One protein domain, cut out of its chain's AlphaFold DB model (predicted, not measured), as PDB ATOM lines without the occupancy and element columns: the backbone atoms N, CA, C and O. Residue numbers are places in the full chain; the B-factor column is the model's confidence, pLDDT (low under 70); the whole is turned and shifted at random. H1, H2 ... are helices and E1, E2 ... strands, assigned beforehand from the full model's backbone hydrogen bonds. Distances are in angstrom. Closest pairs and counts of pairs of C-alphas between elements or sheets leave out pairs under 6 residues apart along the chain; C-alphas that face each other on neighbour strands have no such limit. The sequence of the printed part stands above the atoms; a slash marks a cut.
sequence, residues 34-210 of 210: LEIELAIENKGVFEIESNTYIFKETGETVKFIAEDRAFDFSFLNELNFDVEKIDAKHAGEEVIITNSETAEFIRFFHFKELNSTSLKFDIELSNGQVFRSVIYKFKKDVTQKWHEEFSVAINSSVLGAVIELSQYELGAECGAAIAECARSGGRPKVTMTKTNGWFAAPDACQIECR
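What this domain is: This is residues 34 to 210 of the 210 residues of an uncharacterized protein of Gillisia limnaea DSM 15749 (UniProt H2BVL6). One long, strongly twisted sheet of eleven strands curls round a single helix, H2, which sits near the middle of the domain. A second helix, H3, packs on the end of the sheet made by E10 and E11, and the short H1 only grazes the sheet with residues 34 to 38. The printed part has 177 residues, with three named helices and eleven named strands in the order H1 E1 E2 E3 E4 E5 E6 E7 E8 E9 H2 H3 E10 E11, and its class is mixed, helices and strands. The sheet is mixed and runs E5 E6 E7 E8 E9 E1 E2 E3 E4 E10 E11, with E4 and E10 its parallel pair. The whole is compact, with a radius of gyration of the C-alphas of 16.4 A, and spans 53 by 38 by 25 A.

How they stand to each other: Begin at one edge of the sheet with E5, residues 82 to 84, and step to E6, residues 94 to 98; they form a hairpin, with N 84 and O 96 3.1 A apart. Next come E7, residues 105 to 115, E8, residues 118 to 125, and E9, residues 130 to 138. E5 to E9 are a meander, each strand the antiparallel neighbour of the one before; look at N 95 and O 108, 2.8 A, N 109 and O 122, 2.9 A, and N 123 and O 131, 2.8 A. E7 bends by 59 degrees at residue 110 and E9 by 64 degrees at residue 133. Beside E9, antiparallel at 156 degrees, find E1, residues 42 to 48, with N 47 and O 135 2.8 A apart. E1 opens a second meander with E2, residues 51 to 56, E3, residues 61 to 65, and E4, residues 68 to 75; N 46 and O 53 are 2.9 A apart, N 54 and O 62 2.9 A, and N 63 and O 71 2.9 A. E10, residues 188 to 193, is parallel to E4 at 35 degrees, with N 190 and O 72 2.8 A apart. E11, residues 204 to 209, is the other edge strand and forms a hairpin with E10, with N 191 and O 206 2.8 A apart. The sheet curls round H2, residues 156 to 166, whose closest C-alphas to E2 are those of Ser 157 and Phe 55, 6.7 A apart. H3, residues 172 to 183, is on the same face as H2, in two layers, helices on one face of a sheet. It lies over E10, along the strands at 9 degrees on the local plane, at a height over the sheet of 7.9 A; its closest C-alphas to E11 are those of Cys 181 and Cys 209, 5.7 A. H1, residues 34 to 39, only grazes the sheet, and the C-alphas of Leu 34 and Asp 68 are its closest to E4, at 6.9 A. H2 and H3 are apart. In H1, H2 and H3 every O i to N i+4 pair is within hydrogen-bond range.

Where its parts are: Find C-alpha 34 at (32.029, 20.748, 14.091), where H1 begins. Then look for E7, the longest strand, from C-alpha 105 at (49.375, 37.120, -4.818) to C-alpha 115, 27.7 A away. E9 measures 22.3 A, E8 22.1 A and E4 21.7 A. H3 is 16.2 A long and H2 15.1 A. E11 ends at C-alpha 209, at (47.172, 25.685, 25.210).

The domain as a whole: The two C-alphas farthest apart are those of Lys 89 and Ser 184, at 54.5 A. The printed part has no cut and ends at residue 210, the chain's last. The link from E9 to H2, residues 139 to 155, is long. The mean pLDDT of the printed part is 78.2; it is under 70 at residues 75 to 93, 140 to 153, 168 to 173, 192 to 196 and 201 to 204.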
ATOM      1  N   LEU A  34      32.287  19.850  15.209       90.00
ATOM      2  CA  LEU A  34      32.029  20.748  14.091       90.00
ATOM      3  C   LEU A  34      30.584  21.263  14.092       90.00
ATOM      4  O   LEU A  34      30.379  22.466  13.960       90.00
ATOM      5  N   GLU A  35      29.592  20.390  14.275       90.69
ATOM      6  CA  GLU A  35      28.169  20.754  14.347       90.69
ATOM      7  C   GLU A  35      27.907  21.759  15.470       90.69
ATOM      8  O   GLU A  35      27.270  22.792  15.244       90.69
ATOM      9  N   ILE A  36      28.485  21.506  16.647       89.44
ATOM     10  CA  ILE A  36      28.393  22.408  17.799       89.44
ATOM     11  C   ILE A  36      28.969  23.786  17.450       89.44
ATOM     12  O   ILE A  36      28.362  24.808  17.765       89.44
ATOM     13  N   GLU A  37      30.136  23.843  16.803       90.31
ATOM     14  CA  GLU A  37      30.792  25.115  16.481       90.31
ATOM     15  C   GLU A  37      30.077  25.865  15.339       90.31
ATOM     16  O   GLU A  37      30.005  27.092  15.369       90.31
ATOM     17  N   LEU A  38      29.486  25.157  14.371       90.81
ATOM     18  CA  LEU A  38      28.673  25.745  13.298       90.81
ATOM     19  C   LEU A  38      27.352  26.338  13.805       90.81
ATOM     20  O   LEU A  38      26.847  27.291  13.207       90.81
ATOM     21  N   ALA A  39      26.793  25.792  14.890       89.81
ATOM     22  CA  ALA A  39      25.593  26.322  15.535       89.81
ATOM     23  C   ALA A  39      25.853  27.640  16.288       89.81
ATOM     24  O   ALA A  39      24.917  28.400  16.555       89.81
ATOM     25  N   ILE A  40      27.116  27.931  16.622       89.94
ATOM     26  CA  ILE A  40      27.521  29.198  17.230       89.94
ATOM     27  C   ILE A  40      27.559  30.289  16.157       89.94
ATOM     28  O   ILE A  40      27.978  30.086  15.015       89.94
ATOM     29  N   GLU A  41      27.139  31.490  16.546       88.31
ATOM     30  CA  GLU A  41      27.176  32.654  15.675       88.31
ATOM     31  C   GLU A  41      28.599  32.950  15.156       88.31
ATOM     32  O   GLU A  41      29.557  33.072  15.924       88.31
ATOM     33  N   ASN A  42      28.727  33.075  13.832       89.62
ATOM     34  CA  ASN A  42      29.992  33.272  13.129       89.62
ATOM     35  C   ASN A  42      29.845  34.255  11.952       89.62
ATOM     36  O   ASN A  42      28.751  34.472  11.431       89.62
ATOM     37  N   LYS A  43      30.962  34.841  11.514       85.75
ATOM     38  CA  LYS A  43      31.052  35.783  10.383       85.75
ATOM     39  C   LYS A  43      31.096  35.086   9.023       85.75
ATOM     40  O   LYS A  43      30.990  35.747   7.989       85.75
ATOM     41  N   GLY A  44      31.258  33.770   9.010       89.31
ATOM     42  CA  GLY A  44      31.267  32.959   7.805       89.31
ATOM     43  C   GLY A  44      32.030  31.656   7.990       89.31
ATOM     44  O   GLY A  44      32.725  31.448   8.987       89.31
ATOM     45  N   VAL A  45      31.908  30.797   6.983       92.56
ATOM     46  CA  VAL A  45      32.535  29.477   6.939       92.56
ATOM     47  C   VAL A  45      33.229  29.308   5.596       92.56
ATOM     48  O   VAL A  45      32.641  29.592   4.553       92.56
ATOM     49  N   PHE A  46      34.477  28.860   5.617       92.81
ATOM     50  CA  PHE A  46      35.292  28.613   4.435       92.81
ATOM     51  C   PHE A  46      35.677  27.134   4.388       92.81
ATOM     52  O   PHE A  46      36.299  26.618   5.312       92.81
ATOM     53  N   GLU A  47      35.259  26.446   3.331       94.81
ATOM     54  CA  GLU A  47      35.356  24.994   3.180       94.81
ATOM     55  C   GLU A  47      36.188  24.656   1.948       94.81
ATOM     56  O   GLU A  47      35.937  25.153   0.844       94.81
ATOM     57  N   ILE A  48      37.173  23.784   2.138       94.06
ATOM     58  CA  ILE A  48      38.048  23.310   1.073       94.06
ATOM     59  C   ILE A  48      38.621  21.939   1.409       94.06
ATOM     60  O   ILE A  48      39.279  21.758   2.431       94.06
ATOM     61  N   GLU A  49      38.436  20.988   0.492       89.94
ATOM     62  CA  GLU A  49      38.841  19.593   0.684       89.94
ATOM     63  C   GLU A  49      38.266  19.044   1.999       89.94
ATOM     64  O   GLU A  49      37.051  19.058   2.181       89.94
ATOM     65  N   SER A  50      39.114  18.573   2.914       89.88
ATOM     66  CA  SER A  50      38.714  18.168   4.261       89.88
ATOM     67  C   SER A  50      38.785  19.304   5.282       89.88
ATOM     68  O   SER A  50      38.505  19.066   6.445       89.88
ATOM     69  N   ASN A  51      39.210  20.511   4.919       92.19
ATOM     70  CA  ASN A  51      39.378  21.607   5.868       92.19
ATOM     71  C   ASN A  51      38.117  22.473   5.941       92.19
ATOM     72  O   ASN A  51      37.604  22.931   4.917       92.19
ATOM     73  N   THR A  52      37.686  22.766   7.166       94.69
ATOM     74  CA  THR A  52      36.620  23.733   7.443       94.69
ATOM     75  C   THR A  52      37.150  24.806   8.381       94.69
ATOM     76  O   THR A  52      37.651  24.510   9.464       94.69
ATOM     77  N   TYR A  53      37.020  26.062   7.971       93.12
ATOM     78  CA  TYR A  53      37.417  27.235   8.736       93.12
ATOM     79  C   TYR A  53      36.164  28.007   9.143       93.12
ATOM     80  O   TYR A  53      35.382  28.415   8.285       93.12
ATOM     81  N   ILE A  54      35.974  28.225  10.442       93.12
ATOM     82  CA  ILE A  54      34.850  28.991  10.989       93.12
ATOM     83  C   ILE A  54      35.379  30.319  11.523       93.12
ATOM     84  O   ILE A  54      36.191  30.346  12.451       93.12
ATOM     85  N   PHE A  55      34.913  31.428  10.947       90.31
ATOM     86  CA  PHE A  55      35.344  32.776  11.313       90.31
ATOM     87  C   PHE A  55      34.493  33.309  12.467       90.31
ATOM     88  O   PHE A  55      33.331  33.662  12.273       90.31
ATOM     89  N   LYS A  56      35.043  33.385  13.681       88.31
ATOM     90  CA  LYS A  56      34.293  33.844  14.858       88.31
ATOM     91  C   LYS A  56      34.051  35.346  14.827       88.31
ATOM     92  O   LYS A  56      34.847  36.124  14.302       88.31
ATOM     93  N   GLU A  57      32.987  35.775  15.501       84.00
ATOM     94  CA  GLU A  57      32.703  37.200  15.716       84.00
ATOM     95  C   GLU A  57      33.861  37.920  16.433       84.00
ATOM     96  O   GLU A  57      34.163  39.074  16.117       84.00
ATOM     97  N   THR A  58      34.572  37.201  17.311       82.56
ATOM     98  CA  THR A  58      35.746  37.670  18.068       82.56
ATOM     99  C   THR A  58      36.982  37.955  17.209       82.56
ATOM    100  O   THR A  58      37.929  38.551  17.714       82.56
ATOM    101  N   GLY A  59      36.999  37.534  15.939       78.75
ATOM    102  CA  GLY A  59      38.164  37.622  15.049       78.75
ATOM    103  C   GLY A  59      39.087  36.397  15.085       78.75
ATOM    104  O   GLY A  59      39.994  36.296  14.264       78.75
ATOM    105  N   GLU A  60      38.853  35.442  15.992       84.25
ATOM    106  CA  GLU A  60      39.521  34.133  15.966       84.25
ATOM    107  C   GLU A  60      38.945  33.253  14.842       84.25
ATOM    108  O   GLU A  60      37.760  33.330  14.520       84.25
ATOM    109  N   THR A  61      39.768  32.390  14.248       88.31
ATOM    110  CA  THR A  61      39.320  31.384  13.274       88.31
ATOM    111  C   THR A  61      39.522  29.994  13.849       88.31
ATOM    112  O   THR A  61      40.590  29.695  14.372       88.31
ATOM    113  N   VAL A  62      38.508  29.137  13.763       91.38
ATOM    114  CA  VAL A  62      38.612  27.733  14.181       91.38
ATOM    115  C   VAL A  62      38.797  26.864  12.954       91.38
ATOM    116  O   VAL A  62      38.008  26.969  12.016       91.38
ATOM    117  N   LYS A  63      39.811  25.998  12.969       91.38
ATOM    118  CA  LYS A  63      40.063  25.016  11.917       91.38
ATOM    119  C   LYS A  63      39.591  23.631  12.343       91.38
ATOM    120  O   LYS A  63      39.915  23.155  13.432       91.38
ATOM    121  N   PHE A  64      38.907  22.962  11.430       91.94
ATOM    122  CA  PHE A  64      38.557  21.551  11.495       91.94
ATOM    123  C   PHE A  64      39.184  20.810  10.316       91.94
ATOM    124  O   PHE A  64      39.290  21.365   9.222       91.94
ATOM    125  N   ILE A  65      39.576  19.559  10.548       89.69
ATOM    126  CA  ILE A  65      39.971  18.608   9.507       89.69
ATOM    127  C   ILE A  65      38.962  17.461   9.560       89.69
ATOM    128  O   ILE A  65      38.838  16.777  10.572       89.69
ATOM    129  N   ALA A  66      38.223  17.283   8.468       87.81
ATOM    130  CA  ALA A  66      36.959  16.568   8.411       87.81
ATOM    131  C   ALA A  66      35.973  17.123   9.455       87.81
ATOM    132  O   ALA A  66      35.390  18.183   9.243       87.81
ATOM    133  N   GLU A  67      35.831  16.445  10.591       86.88
ATOM    134  CA  GLU A  67      34.914  16.808  11.680       86.88
ATOM    135  C   GLU A  67      35.652  17.063  13.004       86.88
ATOM    136  O   GLU A  67      35.058  17.524  13.982       86.88
ATOM    137  N   ASP A  68      36.962  16.808  13.029       85.75
ATOM    138  CA  ASP A  68      37.795  16.964  14.210       85.75
ATOM    139  C   ASP A  68      38.370  18.375  14.266       85.75
ATOM    140  O   ASP A  68      38.973  18.877  13.311       85.75
ATOM    141  N   ARG A  69      38.202  19.033  15.415       87.56
ATOM    142  CA  ARG A  69      38.806  20.345  15.653       87.56
ATOM    143  C   ARG A  69      40.322  20.193  15.681       87.56
ATOM    144  O   ARG A  69      40.856  19.500  16.542       87.56
ATOM    145  N   ALA A  70      41.002  20.877  14.768       85.12
ATOM    146  CA  ALA A  70      42.453  20.843  14.673       85.12
ATOM    147  C   ALA A  70      43.081  21.859  15.636       85.12
ATOM    148  O   ALA A  70      43.811  21.487  16.552       85.12
ATOM    149  N   PHE A  71      42.786  23.145  15.442       82.38
ATOM    150  CA  PHE A  71      43.280  24.237  16.281       82.38
ATOM    151  C   PHE A  71      42.525  25.535  15.989       82.38
ATOM    152  O   PHE A  71      41.874  25.685  14.953       82.38
ATOM    153  N   ASP A  72      42.659  26.493  16.897       86.06
ATOM    154  CA  ASP A  72      42.231  27.870  16.678       86.06
ATOM    155  C   ASP A  72      43.425  28.684  16.191       86.06
ATOM    156  O   ASP A  72      44.553  28.437  16.617       86.06
ATOM    157  N   PHE A  73      43.212  29.684  15.343       80.62
ATOM    158  CA  PHE A  73      44.268  30.621  14.986       80.62
ATOM    159  C   PHE A  73      43.786  32.062  14.880       80.62
ATOM    160  O   PHE A  73      42.621  32.362  14.611       80.62
ATOM    161  N   SER A  74      44.732  32.968  15.097       72.38
ATOM    162  CA  SER A  74      44.573  34.401  14.878       72.38
ATOM    163  C   SER A  74      45.831  34.960  14.225       72.38
ATOM    164  O   SER A  74      46.944  34.568  14.583       72.38
ATOM    165  N   PHE A  75      45.656  35.904  13.307       65.00
ATOM    166  CA  PHE A  75      46.759  36.670  12.733       65.00
ATOM    167  C   PHE A  75      47.038  37.891  13.615       65.00
ATOM    168  O   PHE A  75      46.125  38.653  13.916       65.00
ATOM    169  N   LEU A  76      48.288  38.044  14.069       52.69
ATOM    170  CA  LEU A  76      48.702  39.141  14.963       52.69
ATOM    171  C   LEU A  76      48.777  40.498  14.254       52.69
ATOM    172  O   LEU A  76      48.561  41.528  14.884       52.69
ATOM    173  N   ASN A  77      49.067  40.485  12.955       50.41
ATOM    174  CA  ASN A  77      49.084  41.667  12.110       50.41
ATOM    175  C   ASN A  77      47.928  41.523  11.123       50.41
ATOM    176  O   ASN A  77      47.855  40.514  10.415       50.41
ATOM    177  N   GLU A  78      47.020  42.498  11.085       54.56
ATOM    178  CA  GLU A  78      46.059  42.603   9.988       54.56
ATOM    179  C   GLU A  78      46.868  42.607   8.686       54.56
ATOM    180  O   GLU A  78      47.796  43.399   8.528       54.56
ATOM    181  N   LEU A  79      46.610  41.635   7.806       62.22
ATOM    182  CA  LEU A  79      47.314  41.532   6.532       62.22
ATOM    183  C   LEU A  79      47.098  42.856   5.788       62.22
ATOM    184  O   LEU A  79      45.961  43.191   5.467       62.22
ATOM    185  N   ASN A  80      48.166  43.613   5.546       57.03
ATOM    186  CA  ASN A  80      48.110  44.763   4.654       57.03
ATOM    187  C   ASN A  80      48.132  44.221   3.225       57.03
ATOM    188  O   ASN A  80      49.077  43.531   2.841       57.03
ATOM    189  N   PHE A  81      47.081  44.486   2.457       61.25
ATOM    190  CA  PHE A  81      46.977  44.024   1.081       61.25
ATOM    191  C   PHE A  81      46.315  45.073   0.202       61.25
ATOM    192  O   PHE A  81      45.401  45.779   0.632       61.25
ATOM    193  N   ASP A  82      46.757  45.113  -1.050       57.09
ATOM    194  CA  ASP A  82      46.095  45.875  -2.094       57.09
ATOM    195  C   ASP A  82      45.151  44.945  -2.858       57.09
ATOM    196  O   ASP A  82      45.489  43.805  -3.193       57.09
ATOM    197  N   VAL A  83      43.938  45.432  -3.121       61.41
ATOM    198  CA  VAL A  83      42.960  44.728  -3.955       61.41
ATOM    199  C   VAL A  83      43.050  45.306  -5.359       61.41
ATOM    200  O   VAL A  83      42.548  46.404  -5.614       61.41
ATOM    201  N   GLU A  84      43.669  44.571  -6.278       57.41
ATOM    202  CA  GLU A  84      43.654  44.933  -7.691       57.41
ATOM    203  C   GLU A  84      42.408  44.323  -8.341       57.41
ATOM    204  O   GLU A  84      42.238  43.105  -8.440       57.41
ATOM    205  N   LYS A  85      41.489  45.195  -8.764       57.31
ATOM    206  CA  LYS A  85      40.329  44.787  -9.555       57.31
ATOM    207  C   LYS A  85      40.766  44.684 -11.009       57.31
ATOM    208  O   LYS A  85      41.072  45.704 -11.621       57.31
ATOM    209  N   ILE A  86      40.756  43.478 -11.568       50.97
ATOM    210  CA  ILE A  86      40.911  43.311 -13.010       50.97
ATOM    211  C   ILE A  86      39.525  43.454 -13.637       50.97
ATOM    212  O   ILE A  86      38.620  42.665 -13.360       50.97
ATOM    213  N   ASP A  87      39.357  44.492 -14.460       43.53
ATOM    214  CA  ASP A  87      38.186  44.700 -15.317       43.53
ATOM    215  C   ASP A  87      38.127  43.576 -16.368       43.53
ATOM    216  O   ASP A  87      38.526  43.720 -17.528       43.53
ATOM    217  N   ALA A  88      37.648  42.405 -15.960       43.84
ATOM    218  CA  ALA A  88      37.183  41.403 -16.895       43.84
ATOM    219  C   ALA A  88      35.931  41.947 -17.601       43.84
ATOM    220  O   ALA A  88      35.131  42.684 -17.023       43.84
ATOM    221  N   LYS A  89      35.729  41.578 -18.875       45.47
ATOM    222  CA  LYS A  89      34.565  42.006 -19.687       45.47
ATOM    223  C   LYS A  89      33.211  41.705 -19.021       45.47
ATOM    224  O   LYS A  89      32.194  42.267 -19.431       45.47
ATOM    225  N   HIS A  90      33.219  40.848 -18.005       50.31
ATOM    226  CA  HIS A  90      32.172  40.677 -17.019       50.31
ATOM    227  C   HIS A  90      32.750  41.013 -15.637       50.31
ATOM    228  O   HIS A  90      33.691  40.361 -15.188       50.31
ATOM    229  N   ALA A  91      32.203  42.026 -14.960       46.00
ATOM    230  CA  ALA A  91      32.556  42.308 -13.571       46.00
ATOM    231  C   ALA A  91      32.376  41.025 -12.730       46.00
ATOM    232  O   ALA A  91      31.295  40.433 -12.744       46.00
ATOM    233  N   GLY A  92      33.432  40.582 -12.037       54.56
ATOM    234  CA  GLY A  92      33.365  39.449 -11.105       54.56
ATOM    235  C   GLY A  92      33.978  38.115 -11.554       54.56
ATOM    236  O   GLY A  92      33.763  37.120 -10.869       54.56
ATOM    237  N   GLU A  93      34.728  38.037 -12.661       66.81
ATOM    238  CA  GLU A  93      35.360  36.758 -13.059       66.81
ATOM    239  C   GLU A  93      36.575  36.384 -12.198       66.81
ATOM    240  O   GLU A  93      36.815  35.195 -11.960       66.81
ATOM    241  N   GLU A  94      37.303  37.383 -11.690       78.06
ATOM    242  CA  GLU A  94      38.471  37.181 -10.840       78.06
ATOM    243  C   GLU A  94      38.738  38.345  -9.871       78.06
ATOM    244  O   GLU A  94      38.372  39.492 -10.129       78.06
ATOM    245  N   VAL A  95      39.399  38.037  -8.753       82.00
ATOM    246  CA  VAL A  95      40.011  38.999  -7.822       82.00
ATOM    247  C   VAL A  95      41.461  38.619  -7.656       82.00
ATOM    248  O   VAL A  95      41.741  37.452  -7.388       82.00
ATOM    249  N   ILE A  96      42.365  39.589  -7.720       86.19
ATOM    250  CA  ILE A  96      43.751  39.383  -7.315       86.19
ATOM    251  C   ILE A  96      44.047  40.284  -6.124       86.19
ATOM    252  O   ILE A  96      43.794  41.488  -6.140       86.19
ATOM    253  N   ILE A  97      44.549  39.664  -5.064       85.38
ATOM    254  CA  ILE A  97      45.004  40.345  -3.862       85.38
ATOM    255  C   ILE A  97      46.509  40.174  -3.799       85.38
ATOM    256  O   ILE A  97      46.992  39.041  -3.789       85.38
ATOM    257  N   THR A  98      47.228  41.292  -3.763       85.62
ATOM    258  CA  THR A  98      48.688  41.313  -3.885       85.62
ATOM    259  C   THR A  98      49.313  41.886  -2.621       85.62
ATOM    260  O   THR A  98      48.861  42.894  -2.074       85.62
ATOM    261  N   ASN A  99      50.365  41.228  -2.145       83.56
ATOM    262  CA  ASN A  99      51.231  41.736  -1.100       83.56
ATOM    263  C   ASN A  99      52.105  42.840  -1.702       83.56
ATOM    264  O   ASN A  99      52.930  42.575  -2.578       83.56
ATOM    265  N   SER A 100      51.936  44.074  -1.237       80.00
ATOM    266  CA  SER A 100      52.646  45.236  -1.778       80.00
ATOM    267  C   SER A 100      54.156  45.218  -1.514       80.00
ATOM    268  O   SER A 100      54.909  45.871  -2.235       80.00
ATOM    269  N   GLU A 101      54.619  44.451  -0.525       83.06
ATOM    270  CA  GLU A 101      56.035  44.345  -0.166       83.06
ATOM    271  C   GLU A 101      56.756  43.238  -0.946       83.06
ATOM    272  O   GLU A 101      57.916  43.401  -1.324       83.06
ATOM    273  N   THR A 102      56.082  42.111  -1.200       85.19
ATOM    274  CA  THR A 102      56.703  40.906  -1.790       85.19
ATOM    275  C   THR A 102      56.231  40.578  -3.203       85.19
ATOM    276  O   THR A 102      56.828  39.718  -3.851       85.19
ATOM    277  N   ALA A 103      55.177  41.239  -3.688       86.31
ATOM    278  CA  ALA A 103      54.456  40.916  -4.923       86.31
ATOM    279  C   ALA A 103      53.848  39.497  -4.964       86.31
ATOM    280  O   ALA A 103      53.416  39.036  -6.023       86.31
ATOM    281  N   GLU A 104      53.786  38.793  -3.829       89.44
ATOM    282  CA  GLU A 104      52.997  37.565  -3.716       89.44
ATOM    283  C   GLU A 104      51.519  37.867  -3.941       89.44
ATOM    284  O   GLU A 104      51.035  38.930  -3.558       89.44
ATOM    285  N   PHE A 105      50.788  36.921  -4.524       90.56
ATOM    286  CA  PHE A 105      49.375  37.120  -4.818       90.56
ATOM    287  C   PHE A 105      48.514  35.922  -4.435       90.56
ATOM    288  O   PHE A 105      48.953  34.769  -4.458       90.56
ATOM    289  N   ILE A 106      47.255  36.229  -4.133       91.44
ATOM    290  CA  ILE A 106      46.143  35.290  -4.025       91.44
ATOM    291  C   ILE A 106      45.121  35.695  -5.085       91.44
ATOM    292  O   ILE A 106      44.542  36.780  -5.017       91.44
ATOM    293  N   ARG A 107      44.901  34.823  -6.067       90.69
ATOM    294  CA  ARG A 107      43.924  35.014  -7.136       90.69
ATOM    295  C   ARG A 107      42.709  34.139  -6.886       90.69
ATOM    296  O   ARG A 107      42.829  32.923  -6.827       90.69
ATOM    297  N   PHE A 108      41.541  34.750  -6.784       89.25
ATOM    298  CA  PHE A 108      40.242  34.093  -6.697       89.25
ATOM    299  C   PHE A 108      39.587  34.149  -8.071       89.25
ATOM    300  O   PHE A 108      39.541  35.221  -8.665       89.25
ATOM    301  N   PHE A 109      39.094  33.034  -8.595       88.56
ATOM    302  CA  PHE A 109      38.556  32.977  -9.956       88.56
ATOM    303  C   PHE A 109      37.486  31.890 -10.102       88.56
ATOM    304  O   PHE A 109      37.267  31.088  -9.195       88.56
ATOM    305  N   HIS A 110      36.789  31.868 -11.241       88.94
ATOM    306  CA  HIS A 110      35.690  30.925 -11.514       88.94
ATOM    307  C   HIS A 110      34.549  30.978 -10.480       88.94
ATOM    308  O   HIS A 110      34.031  29.944 -10.044       88.94
ATOM    309  N   PHE A 111      34.134  32.185 -10.094       85.19
ATOM    310  CA  PHE A 111      33.030  32.372  -9.159       85.19
ATOM    311  C   PHE A 111      31.711  31.784  -9.684       85.19
ATOM    312  O   PHE A 111      31.306  31.990 -10.828       85.19
ATOM    313  N   LYS A 112      31.012  31.064  -8.807       85.62
ATOM    314  CA  LYS A 112      29.685  30.494  -9.031       85.62
ATOM    315  C   LYS A 112      28.838  30.651  -7.777       85.62
ATOM    316  O   LYS A 112      29.152  30.084  -6.731       85.62
ATOM    317  N   GLU A 113      27.716  31.347  -7.895       84.06
ATOM    318  CA  GLU A 113      26.715  31.397  -6.832       84.06
ATOM    319  C   GLU A 113      26.041  30.032  -6.659       84.06
ATOM    320  O   GLU A 113      25.559  29.428  -7.621       84.06
ATOM    321  N   LEU A 114      26.048  29.521  -5.426       86.06
ATOM    322  CA  LEU A 114      25.328  28.299  -5.068       86.06
ATOM    323  C   LEU A 114      23.933  28.629  -4.535       86.06
ATOM    324  O   LEU A 114      22.969  27.930  -4.839       86.06
ATOM    325  N   ASN A 115      23.841  29.680  -3.721       85.56
ATOM    326  CA  ASN A 115      22.615  30.243  -3.167       85.56
ATOM    327  C   ASN A 115      22.909  31.665  -2.647       85.56
ATOM    328  O   ASN A 115      24.049  32.123  -2.698       85.56
ATOM    329  N   SER A 116      21.905  32.322  -2.060       79.31
ATOM    330  CA  SER A 116      22.004  33.710  -1.580       79.31
ATOM    331  C   SER A 116      23.048  33.968  -0.483       79.31
ATOM    332  O   SER A 116      23.250  35.112  -0.098       79.31
ATOM    333  N   THR A 117      23.639  32.925   0.098       82.25
ATOM    334  CA  THR A 117      24.599  33.005   1.210       82.25
ATOM    335  C   THR A 117      25.811  32.103   0.985       82.25
ATOM    336  O   THR A 117      26.494  31.725   1.939       82.25
ATOM    337  N   SER A 118      26.056  31.649  -0.247       86.44
ATOM    338  CA  SER A 118      27.141  30.711  -0.541       86.44
ATOM    339  C   SER A 118      27.673  30.876  -1.956       86.44
ATOM    340  O   SER A 118      26.921  30.837  -2.934       86.44
ATOM    341  N   LEU A 119      28.993  30.969  -2.063       87.38
ATOM    342  CA  LEU A 119      29.716  31.060  -3.324       87.38
ATOM    343  C   LEU A 119      30.720  29.921  -3.432       87.38
ATOM    344  O   LEU A 119      31.278  29.468  -2.434       87.38
ATOM    345  N   LYS A 120      30.948  29.485  -4.665       90.56
ATOM    346  CA  LYS A 120      31.973  28.523  -5.036       90.56
ATOM    347  C   LYS A 120      32.988  29.184  -5.964       90.56
ATOM    348  O   LYS A 120      32.570  29.885  -6.878       90.56
ATOM    349  N   PHE A 121      34.278  28.956  -5.756       91.06
ATOM    350  CA  PHE A 121      35.351  29.502  -6.596       91.06
ATOM    351  C   PHE A 121      36.617  28.641  -6.512       91.06
ATOM    352  O   PHE A 121      36.692  27.695  -5.725       91.06
ATOM    353  N   ASP A 122      37.601  28.963  -7.341       93.62
ATOM    354  CA  ASP A 122      38.953  28.421  -7.289       93.62
ATOM    355  C   ASP A 122      39.922  29.506  -6.777       93.62
ATOM    356  O   ASP A 122      39.650  30.706  -6.897       93.62
ATOM    357  N   ILE A 123      41.046  29.090  -6.192       93.88
ATOM    358  CA  ILE A 123      42.112  29.974  -5.708       93.88
ATOM    359  C   ILE A 123      43.445  29.532  -6.302       93.88
ATOM    360  O   ILE A 123      43.765  28.346  -6.317       93.88
ATOM    361  N   GLU A 124      44.232  30.487  -6.773       94.62
ATOM    362  CA  GLU A 124      45.588  30.306  -7.277       94.62
ATOM    363  C   GLU A 124      46.534  31.204  -6.482       94.62
ATOM    364  O   GLU A 124      46.254  32.382  -6.254       94.62
ATOM    365  N   LEU A 125      47.649  30.634  -6.040       94.44
ATOM    366  CA  LEU A 125      48.674  31.334  -5.281       94.44
ATOM    367  C   LEU A 125      49.895  31.609  -6.157       94.44
ATOM    368  O   LEU A 125      50.234  30.813  -7.033       94.44
ATOM    369  N   SER A 126      50.637  32.674  -5.854       92.94
ATOM    370  CA  SER A 126      51.887  32.988  -6.567       92.94
ATOM    371  C   SER A 126      52.982  31.927  -6.415       92.94
ATOM    372  O   SER A 126      53.929  31.908  -7.199       92.94
ATOM    373  N   ASN A 127      52.864  31.025  -5.434       89.75
ATOM    374  CA  ASN A 127      53.750  29.868  -5.270       89.75
ATOM    375  C   ASN A 127      53.366  28.664  -6.166       89.75
ATOM    376  O   ASN A 127      54.005  27.615  -6.086       89.75
ATOM    377  N   GLY A 128      52.335  28.800  -7.008       91.38
ATOM    378  CA  GLY A 128      51.870  27.784  -7.954       91.38
ATOM    379  C   GLY A 128      50.848  26.790  -7.394       91.38
ATOM    380  O   GLY A 128      50.370  25.935  -8.142       91.38
ATOM    381  N   GLN A 129      50.493  26.873  -6.107       93.31
ATOM    382  CA  GLN A 129      49.412  26.060  -5.547       93.31
ATOM    383  C   GLN A 129      48.056  26.522  -6.084       93.31
ATOM    384  O   GLN A 129      47.776  27.718  -6.179       93.31
ATOM    385  N   VAL A 130      47.200  25.549  -6.410       94.69
ATOM    386  CA  VAL A 130      45.837  25.790  -6.889       94.69
ATOM    387  C   VAL A 130      44.857  24.969  -6.071       94.69
ATOM    388  O   VAL A 130      44.941  23.743  -6.005       94.69
ATOM    389  N   PHE A 131      43.889  25.666  -5.507       94.31
ATOM    390  CA  PHE A 131      42.837  25.156  -4.652       94.31
ATOM    391  C   PHE A 131      41.515  25.240  -5.399       94.31
ATOM    392  O   PHE A 131      41.067  26.325  -5.764       94.31
ATOM    393  N   ARG A 132      40.891  24.096  -5.676       94.81
ATOM    394  CA  ARG A 132      39.687  24.050  -6.514       94.81
ATOM    395  C   ARG A 132      38.435  23.840  -5.694       94.81
ATOM    396  O   ARG A 132      38.445  23.104  -4.714       94.81
ATOM    397  N   SER A 133      37.321  24.361  -6.198       93.81
ATOM    398  CA  SER A 133      35.994  24.125  -5.629       93.81
ATOM    399  C   SER A 133      35.845  24.556  -4.168       93.81
ATOM    400  O   SER A 133      35.091  23.927  -3.426       93.81
ATOM    401  N   VAL A 134      36.511  25.643  -3.787       93.81
ATOM    402  CA  VAL A 134      36.363  26.291  -2.482       93.81
ATOM    403  C   VAL A 134      34.931  26.771  -2.318       93.81
ATOM    404  O   VAL A 134      34.363  27.339  -3.252       93.81
ATOM    405  N   ILE A 135      34.351  26.561  -1.138       93.75
ATOM    406  CA  ILE A 135      33.026  27.068  -0.783       93.75
ATOM    407  C   ILE A 135      33.180  28.096   0.332       93.75
ATOM    408  O   ILE A 135      33.751  27.812   1.380       93.75
ATOM    409  N   TYR A 136      32.623  29.287   0.127       91.19
ATOM    410  CA  TYR A 136      32.527  30.311   1.160       91.19
ATOM    411  C   TYR A 136      31.065  30.615   1.467       91.19
ATOM    412  O   TYR A 136      30.296  31.005   0.583       91.19
ATOM    413  N   LYS A 137      30.689  30.432   2.733       90.25
ATOM    414  CA  LYS A 137      29.371  30.736   3.287       90.25
ATOM    415  C   LYS A 137      29.470  32.027   4.092       90.25
ATOM    416  O   LYS A 137      30.291  32.126   5.001       90.25
ATOM    417  N   PHE A 138      28.626  33.003   3.784       83.06
ATOM    418  CA  PHE A 138      28.613  34.323   4.423       83.06
ATOM    419  C   PHE A 138      27.211  34.667   4.929       83.06
ATOM    420  O   PHE A 138      26.208  34.143   4.440       83.06
ATOM    421  N   LYS A 139      27.123  35.556   5.923       73.81
ATOM    422  CA  LYS A 139      25.834  36.026   6.446       73.81
ATOM    423  C   LYS A 139      25.098  36.892   5.412       73.81
ATOM    424  O   LYS A 139      25.700  37.663   4.671       73.81
ATOM    425  N   LYS A 140      23.767  36.768   5.403       55.50
ATOM    426  CA  LYS A 140      22.823  37.296   4.396       55.50
ATOM    427  C   LYS A 140      22.760  38.831   4.270       55.50
ATOM    428  O   LYS A 140      22.060  39.324   3.393       55.50
ATOM    429  N   ASP A 141      23.487  39.581   5.094       51.62
ATOM    430  CA  ASP A 141      23.515  41.051   5.011       51.62
ATOM    431  C   ASP A 141      24.357  41.592   3.846       51.62
ATOM    432  O   ASP A 141      24.304  42.783   3.537       51.62
ATOM    433  N   VAL A 142      25.055  40.723   3.113       51.59
ATOM    434  CA  VAL A 142      25.655  41.077   1.825       51.59
ATOM    435  C   VAL A 142      24.565  41.061   0.741       51.59
ATOM    436  O   VAL A 142      24.415  40.120  -0.030       51.59
ATOM    437  N   THR A 143      23.751  42.115   0.706       40.19
ATOM    438  CA  THR A 143      22.612  42.292  -0.222       40.19
ATOM    439  C   THR A 143      23.010  42.721  -1.639       40.19
ATOM    440  O   THR A 143      22.147  43.032  -2.461       40.19
ATOM    441  N   GLN A 144      24.299  42.724  -1.964       47.50
ATOM    442  CA  GLN A 144      24.772  43.130  -3.280       47.50
ATOM    443  C   GLN A 144      24.866  41.912  -4.190       47.50
ATOM    444  O   GLN A 144      25.544  40.930  -3.883       47.50
ATOM    445  N   LYS A 145      24.152  41.962  -5.318       48.28
ATOM    446  CA  LYS A 145      24.308  40.971  -6.382       48.28
ATOM    447  C   LYS A 145      25.790  40.916  -6.740       48.28
ATOM    448  O   LYS A 145      26.380  41.955  -7.020       48.28
ATOM    449  N   TRP A 146      26.362  39.717  -6.788       49.69
ATOM    450  CA  TRP A 146      27.778  39.513  -7.119       49.69
ATOM    451  C   TRP A 146      28.191  40.113  -8.474       49.69
ATOM    452  O   TRP A 146      29.367  40.357  -8.712       49.69
ATOM    453  N   HIS A 147      27.211  40.363  -9.349       49.97
ATOM    454  CA  HIS A 147      27.370  41.014 -10.645       49.97
ATOM    455  C   HIS A 147      27.457  42.551 -10.604       49.97
ATOM    456  O   HIS A 147      27.801  43.149 -11.621       49.97
ATOM    457  N   GLU A 148      27.063  43.200  -9.505       46.69
ATOM    458  CA  GLU A 148      26.929  44.666  -9.423       46.69
ATOM    459  C   GLU A 148      28.038  45.295  -8.562       46.69
ATOM    460  O   GLU A 148      28.627  46.290  -8.971       46.69
ATOM    461  N   GLU A 149      28.397  44.681  -7.434       46.00
ATOM    462  CA  GLU A 149      29.575  45.013  -6.624       46.00
ATOM    463  C   GLU A 149      30.141  43.711  -6.044       46.00
ATOM    464  O   GLU A 149      29.391  42.770  -5.779       46.00
ATOM    465  N   PHE A 150      31.469  43.627  -5.897       50.25
ATOM    466  CA  PHE A 150      32.157  42.437  -5.391       50.25
ATOM    467  C   PHE A 150      31.614  42.072  -4.001       50.25
ATOM    468  O   PHE A 150      31.984  42.669  -2.996       50.25
ATOM    469  N   SER A 151      30.698  41.106  -3.959       45.81
ATOM    470  CA  SER A 151      29.922  40.773  -2.764       45.81
ATOM    471  C   SER A 151      30.686  39.864  -1.799       45.81
ATOM    472  O   SER A 151      30.327  39.728  -0.633       45.81
ATOM    473  N   VAL A 152      31.801  39.275  -2.228       52.00
ATOM    474  CA  VAL A 152      32.699  38.606  -1.288       52.00
ATOM    475  C   VAL A 152      33.510  39.677  -0.589       52.00
ATOM    476  O   VAL A 152      34.479  40.186  -1.146       52.00
ATOM    477  N   ALA A 153      33.133  40.005   0.645       58.41
ATOM    478  CA  ALA A 153      34.006  40.714   1.568       58.41
ATOM    479  C   ALA A 153      35.192  39.795   1.913       58.41
ATOM    480  O   ALA A 153      35.237  39.201   2.991       58.41
ATOM    481  N   ILE A 154      36.117  39.619   0.959       70.19
ATOM    482  CA  ILE A 154      37.380  38.921   1.170       70.19
ATOM    483  C   ILE A 154      38.122  39.742   2.217       70.19
ATOM    484  O   ILE A 154      38.637  40.823   1.947       70.19
ATOM    485  N   ASN A 155      38.063  39.255   3.448       73.00
ATOM    486  CA  ASN A 155      38.608  39.917   4.618       73.00
ATOM    487  C   ASN A 155      39.902  39.222   5.055       73.00
ATOM    488  O   ASN A 155      40.298  38.182   4.521       73.00
ATOM    489  N   SER A 156      40.555  39.793   6.062       76.12
ATOM    490  CA  SER A 156      41.794  39.257   6.624       76.12
ATOM    491  C   SER A 156      41.662  37.812   7.122       76.12
ATOM    492  O   SER A 156      42.631  37.064   7.033       76.12
ATOM    493  N   SER A 157      40.484  37.379   7.586       80.31
ATOM    494  CA  SER A 157      40.247  35.993   8.010       80.31
ATOM    495  C   SER A 157      40.240  35.018   6.832       80.31
ATOM    496  O   SER A 157      40.854  33.957   6.924       80.31
ATOM    497  N   VAL A 158      39.607  35.384   5.709       84.94
ATOM    498  CA  VAL A 158      39.617  34.571   4.480       84.94
ATOM    499  C   VAL A 158      41.037  34.456   3.933       84.94
ATOM    500  O   VAL A 158      41.501  33.350   3.670       84.94
ATOM    501  N   LEU A 159      41.756  35.577   3.821       85.06
ATOM    502  CA  LEU A 159      43.154  35.563   3.378       85.06
ATOM    503  C   LEU A 159      44.030  34.750   4.325       85.06
ATOM    504  O   LEU A 159      44.846  33.951   3.882       85.06
ATOM    505  N   GLY A 160      43.807  34.901   5.625       83.00
ATOM    506  CA  GLY A 160      44.490  34.137   6.648       83.00
ATOM    507  C   GLY A 160      44.295  32.626   6.510       83.00
ATOM    508  O   GLY A 160      45.269  31.879   6.568       83.00
ATOM    509  N   ALA A 161      43.064  32.168   6.273       87.50
ATOM    510  CA  ALA A 161      42.774  30.755   6.034       87.50
ATOM    511  C   ALA A 161      43.482  30.226   4.777       87.50
ATOM    512  O   ALA A 161      44.054  29.142   4.809       87.50
ATOM    513  N   VAL A 162      43.507  31.005   3.691       89.38
ATOM    514  CA  VAL A 162      44.212  30.639   2.450       89.38
ATOM    515  C   VAL A 162      45.725  30.568   2.661       89.38
ATOM    516  O   VAL A 162      46.377  29.635   2.191       89.38
ATOM    517  N   ILE A 163      46.290  31.534   3.385       85.69
ATOM    518  CA  ILE A 163      47.711  31.542   3.733       85.69
ATOM    519  C   ILE A 163      48.044  30.331   4.594       85.69
ATOM    520  O   ILE A 163      49.028  29.660   4.312       85.69
ATOM    521  N   GLU A 164      47.241  30.015   5.607       85.25
ATOM    522  CA  GLU A 164      47.452  28.822   6.430       85.25
ATOM    523  C   GLU A 164      47.372  27.546   5.586       85.25
ATOM    524  O   GLU A 164      48.278  26.725   5.661       85.25
ATOM    525  N   LEU A 165      46.374  27.428   4.708       86.25
ATOM    526  CA  LEU A 165      46.211  26.282   3.813       86.25
ATOM    527  C   LEU A 165      47.403  26.086   2.860       86.25
ATOM    528  O   LEU A 165      47.745  24.956   2.516       86.25
ATOM    529  N   SER A 166      48.054  27.175   2.435       85.44
ATOM    530  CA  SER A 166      49.273  27.102   1.614       85.44
ATOM    531  C   SER A 166      50.434  26.412   2.336       85.44
ATOM    532  O   SER A 166      51.325  25.843   1.700       85.44
ATOM    533  N   GLN A 167      50.427  26.438   3.672       79.00
ATOM    534  CA  GLN A 167      51.449  25.813   4.495       79.00
ATOM    535  C   GLN A 167      51.161  24.314   4.553       79.00
ATOM    536  O   GLN A 167      50.389  23.839   5.381       79.00
ATOM    537  N   TYR A 168      51.790  23.568   3.645       57.56
ATOM    538  CA  TYR A 168      51.602  22.121   3.517       57.56
ATOM    539  C   TYR A 168      51.857  21.377   4.839       57.56
ATOM    540  O   TYR A 168      51.209  20.376   5.122       57.56
ATOM    541  N   GLU A 169      52.750  21.914   5.676       59.47
ATOM    542  CA  GLU A 169      52.932  21.516   7.066       59.47
ATOM    543  C   GLU A 169      53.270  22.765   7.890       59.47
ATOM    544  O   GLU A 169      54.199  23.513   7.568       59.47
ATOM    545  N   LEU A 170      52.544  22.991   8.988       63.06
ATOM    546  CA  LEU A 170      53.109  23.771  10.086       63.06
ATOM    547  C   LEU A 170      54.406  23.054  10.481       63.06
ATOM    548  O   LEU A 170      54.374  21.842  10.685       63.06
ATOM    549  N   GLY A 171      55.538  23.769  10.531       62.28
ATOM    550  CA  GLY A 171      56.848  23.147  10.767       62.28
ATOM    551  C   GLY A 171      56.804  22.143  11.926       62.28
ATOM    552  O   GLY A 171      56.040  22.340  12.870       62.28
ATOM    553  N   ALA A 172      57.593  21.064  11.858       64.75
ATOM    554  CA  ALA A 172      57.476  19.899  12.750       64.75
ATOM    555  C   ALA A 172      57.329  20.246  14.250       64.75
ATOM    556  O   ALA A 172      56.602  19.572  14.979       64.75
ATOM    557  N   GLU A 173      57.967  21.329  14.699       69.44
ATOM    558  CA  GLU A 173      57.853  21.860  16.061       69.44
ATOM    559  C   GLU A 173      56.443  22.383  16.402       69.44
ATOM    560  O   GLU A 173      55.914  22.050  17.463       69.44
ATOM    561  N   CYS A 174      55.791  23.130  15.500       77.19
ATOM    562  CA  CYS A 174      54.388  23.532  15.656       77.19
ATOM    563  C   CYS A 174      53.477  22.311  15.753       77.19
ATOM    564  O   CYS A 174      52.631  22.234  16.641       77.19
ATOM    565  N   GLY A 175      53.633  21.372  14.813       78.50
ATOM    566  CA  GLY A 175      52.783  20.188  14.732       78.50
ATOM    567  C   GLY A 175      52.860  19.366  16.017       78.50
ATOM    568  O   GLY A 175      51.831  18.985  16.571       78.50
ATOM    569  N   ALA A 176      54.074  19.177  16.545       79.75
ATOM    570  CA  ALA A 176      54.298  18.476  17.805       79.75
ATOM    571  C   ALA A 176      53.645  19.186  19.002       79.75
ATOM    572  O   ALA A 176      52.992  18.537  19.818       79.75
ATOM    573  N   ALA A 177      53.776  20.509  19.105       82.38
ATOM    574  CA  ALA A 177      53.193  21.269  20.209       82.38
ATOM    575  C   ALA A 177      51.653  21.355  20.139       82.38
ATOM    576  O   ALA A 177      50.992  21.283  21.177       82.38
ATOM    577  N   ILE A 178      51.067  21.428  18.938       85.12
ATOM    578  CA  ILE A 178      49.610  21.318  18.733       85.12
ATOM    579  C   ILE A 178      49.126  19.940  19.191       85.12
ATOM    580  O   ILE A 178      48.185  19.849  19.982       85.12
ATOM    581  N   ALA A 179      49.798  18.877  18.738       83.56
ATOM    582  CA  ALA A 179      49.448  17.509  19.097       83.56
ATOM    583  C   ALA A 179      49.553  17.269  20.610       83.56
ATOM    584  O   ALA A 179      48.675  16.637  21.193       83.56
ATOM    585  N   GLU A 180      50.585  17.804  21.265       86.19
ATOM    586  CA  GLU A 180      50.770  17.667  22.712       86.19
ATOM    587  C   GLU A 180      49.684  18.395  23.516       86.19
ATOM    588  O   GLU A 180      49.169  17.850  24.499       86.19
ATOM    589  N   CYS A 181      49.286  19.595  23.081       85.62
ATOM    590  CA  CYS A 181      48.171  20.316  23.692       85.62
ATOM    591  C   CYS A 181      46.860  19.526  23.566       85.62
ATOM    592  O   CYS A 181      46.188  19.278  24.570       85.62
ATOM    593  N   ALA A 182      46.542  19.056  22.355       85.19
ATOM    594  CA  ALA A 182      45.344  18.262  22.095       85.19
ATOM    595  C   ALA A 182      45.337  16.949  22.898       85.19
ATOM    596  O   ALA A 182      44.330  16.590  23.509       85.19
ATOM    597  N   ARG A 183      46.483  16.258  22.983       84.38
ATOM    598  CA  ARG A 183      46.655  15.027  23.775       84.38
ATOM    599  C   ARG A 183      46.426  15.253  25.271       84.38
ATOM    600  O   ARG A 183      45.970  14.345  25.962       84.38
ATOM    601  N   SER A 184      46.719  16.454  25.761       85.12
ATOM    602  CA  SER A 184      46.481  16.860  27.151       85.12
ATOM    603  C   SER A 184      45.034  17.301  27.416       85.12
ATOM    604  O   SER A 184      44.713  17.708  28.530       85.12
ATOM    605  N   GLY A 185      44.153  17.213  26.412       79.94
ATOM    606  CA  GLY A 185      42.760  17.661  26.485       79.94
ATOM    607  C   GLY A 185      42.585  19.175  26.349       79.94
ATOM    608  O   GLY A 185      41.474  19.668  26.536       79.94
ATOM    609  N   GLY A 186      43.661  19.901  26.040       83.44
ATOM    610  CA  GLY A 186      43.629  21.339  25.813       83.44
ATOM    611  C   GLY A 186      43.249  21.702  24.379       83.44
ATOM    612  O   GLY A 186      43.218  20.864  23.475       83.44
ATOM    613  N   ARG A 187      42.959  22.984  24.169       84.69
ATOM    614  CA  ARG A 187      42.617  23.574  22.872       84.69
ATOM    615  C   ARG A 187      43.781  24.439  22.393       84.69
ATOM    616  O   ARG A 187      44.003  25.509  22.967       84.69
ATOM    617  N   PRO A 188      44.538  24.000  21.371       85.69
ATOM    618  CA  PRO A 188      45.669  24.766  20.876       85.69
ATOM    619  C   PRO A 188      45.181  26.008  20.133       85.69
ATOM    620  O   PRO A 188      44.374  25.920  19.205       85.69
ATOM    621  N   LYS A 189      45.711  27.166  20.523       86.31
ATOM    622  CA  LYS A 189      45.618  28.416  19.777       86.31
ATOM    623  C   LYS A 189      46.974  28.726  19.158       86.31
ATOM    624  O   LYS A 189      47.949  28.967  19.866       86.31
ATOM    625  N   VAL A 190      47.014  28.738  17.834       81.94
ATOM    626  CA  VAL A 190      48.196  29.029  17.029       81.94
ATOM    627  C   VAL A 190      48.188  30.498  16.649       81.94
ATOM    628  O   VAL A 190      47.241  31.018  16.062       81.94
ATOM    629  N   THR A 191      49.277  31.176  16.963       78.38
ATOM    630  CA  THR A 191      49.520  32.531  16.493       78.38
ATOM    631  C   THR A 191      50.672  32.494  15.506       78.38
ATOM    632  O   THR A 191      51.800  32.135  15.854       78.38
ATOM    633  N   MET A 192      50.364  32.830  14.255       69.00
ATOM    634  CA  MET A 192      51.340  32.849  13.172       69.00
ATOM    635  C   MET A 192      51.954  34.243  13.061       69.00
ATOM    636  O   MET A 192      51.239  35.237  12.918       69.00
ATOM    637  N   THR A 193      53.284  34.317  13.100       66.88
ATOM    638  CA  THR A 193      54.038  35.541  12.806       66.88
ATOM    639  C   THR A 193      54.806  35.340  11.504       66.88
ATOM    640  O   THR A 193      55.499  34.337  11.337       66.88
ATOM    641  N   LYS A 194      54.662  36.281  10.567       63.47
ATOM    642  CA  LYS A 194      55.348  36.270   9.269       63.47
ATOM    643  C   LYS A 194      56.237  37.502   9.156       63.47
ATOM    644  O   LYS A 194      55.814  38.600   9.508       63.47
ATOM    645  N   THR A 195      57.450  37.297   8.664       62.72
ATOM    646  CA  THR A 195      58.474  38.333   8.446       62.72
ATOM    647  C   THR A 195      58.884  38.437   6.974       62.72
ATOM    648  O   THR A 195      59.313  39.505   6.559       62.72
ATOM    649  N   ASN A 196      58.724  37.365   6.181       68.56
ATOM    650  CA  ASN A 196      59.231  37.254   4.806       68.56
ATOM    651  C   ASN A 196      58.156  36.778   3.809       68.56
ATOM    652  O   ASN A 196      58.348  35.785   3.113       68.56
ATOM    653  N   GLY A 197      57.022  37.476   3.733       77.25
ATOM    654  CA  GLY A 197      55.942  37.148   2.796       77.25
ATOM    655  C   GLY A 197      54.868  36.203   3.345       77.25
ATOM    656  O   GLY A 197      54.977  35.653   4.442       77.25
ATOM    657  N   TRP A 198      53.783  36.060   2.589       81.94
ATOM    658  CA  TRP A 198      52.607  35.260   2.919       81.94
ATOM    659  C   TRP A 198      52.901  33.762   2.856       81.94
ATOM    660  O   TRP A 198      52.538  33.034   3.783       81.94
ATOM    661  N   PHE A 199      53.593  33.297   1.812       83.19
ATOM    662  CA  PHE A 199      53.743  31.865   1.537       83.19
ATOM    663  C   PHE A 199      55.075  31.270   2.000       83.19
ATOM    664  O   PHE A 199      55.243  30.052   1.946       83.19
ATOM    665  N   ALA A 200      56.009  32.084   2.498       76.56
ATOM    666  CA  ALA A 200      57.228  31.588   3.138       76.56
ATOM    667  C   ALA A 200      56.910  30.770   4.397       76.56
ATOM    668  O   ALA A 200      55.871  30.981   5.017       76.56
ATOM    669  N   ALA A 201      57.802  29.869   4.816       68.81
ATOM    670  CA  ALA A 201      57.649  29.159   6.089       68.81
ATOM    671  C   ALA A 201      57.557  30.162   7.263       68.81
ATOM    672  O   ALA A 201      58.203  31.209   7.217       68.81
ATOM    673  N   PRO A 202      56.735  29.909   8.300       64.88
ATOM    674  CA  PRO A 202      56.674  30.793   9.459       64.88
ATOM    675  C   PRO A 202      58.006  30.774  10.221       64.88
ATOM    676  O   PRO A 202      58.518  29.704  10.540       64.88
ATOM    677  N   ASP A 203      58.532  31.954  10.555       60.16
ATOM    678  CA  ASP A 203      59.761  32.103  11.353       60.16
ATOM    679  C   ASP A 203      59.598  31.562  12.777       60.16
ATOM    680  O   ASP A 203      60.547  31.078  13.391       60.16
ATOM    681  N   ALA A 204      58.388  31.694  13.321       63.72
ATOM    682  CA  ALA A 204      58.051  31.251  14.658       63.72
ATOM    683  C   ALA A 204      56.570  30.887  14.753       63.72
ATOM    684  O   ALA A 204      55.712  31.403  14.032       63.72
ATOM    685  N   CYS A 205      56.290  30.008  15.705       70.81
ATOM    686  CA  CYS A 205      54.975  29.468  15.978       70.81
ATOM    687  C   CYS A 205      54.706  29.605  17.464       70.81
ATOM    688  O   CYS A 205      55.344  28.938  18.278       70.81
ATOM    689  N   GLN A 206      53.801  30.505  17.831       79.12
ATOM    690  CA  GLN A 206      53.399  30.649  19.222       79.12
ATOM    691  C   GLN A 206      52.135  29.833  19.448       79.12
ATOM    692  O   GLN A 206      51.120  30.064  18.791       79.12
ATOM    693  N   ILE A 207      52.216  28.869  20.362       82.19
ATOM    694  CA  ILE A 207      51.102  27.991  20.713       82.19
ATOM    695  C   ILE A 207      50.714  28.266  22.159       82.19
ATOM    696  O   ILE A 207      51.516  28.107  23.076       82.19
ATOM    697  N   GLU A 208      49.466  28.676  22.349       86.06
ATOM    698  CA  GLU A 208      48.821  28.787  23.652       86.06
ATOM    699  C   GLU A 208      47.893  27.579  23.823       86.06
ATOM    700  O   GLU A 208      47.043  27.329  22.971       86.06
ATOM    701  N   CYS A 209      48.052  26.812  24.903       86.00
ATOM    702  CA  CYS A 209      47.172  25.685  25.210       86.00
ATOM    703  C   CYS A 209      46.160  26.101  26.280       86.00
ATOM    704  O   CYS A 209      46.567  26.488  27.377       86.00
ATOM    705  N   ARG A 210      44.865  26.052  25.947       87.19
ATOM    706  CA  ARG A 210      43.756  26.468  26.823       87.19
ATOM    707  C   ARG A 210      42.924  25.298  27.321       87.19
ATOM    708  O   ARG A 210      42.747  24.339  26.539       87.19
TER     709      ARG A 210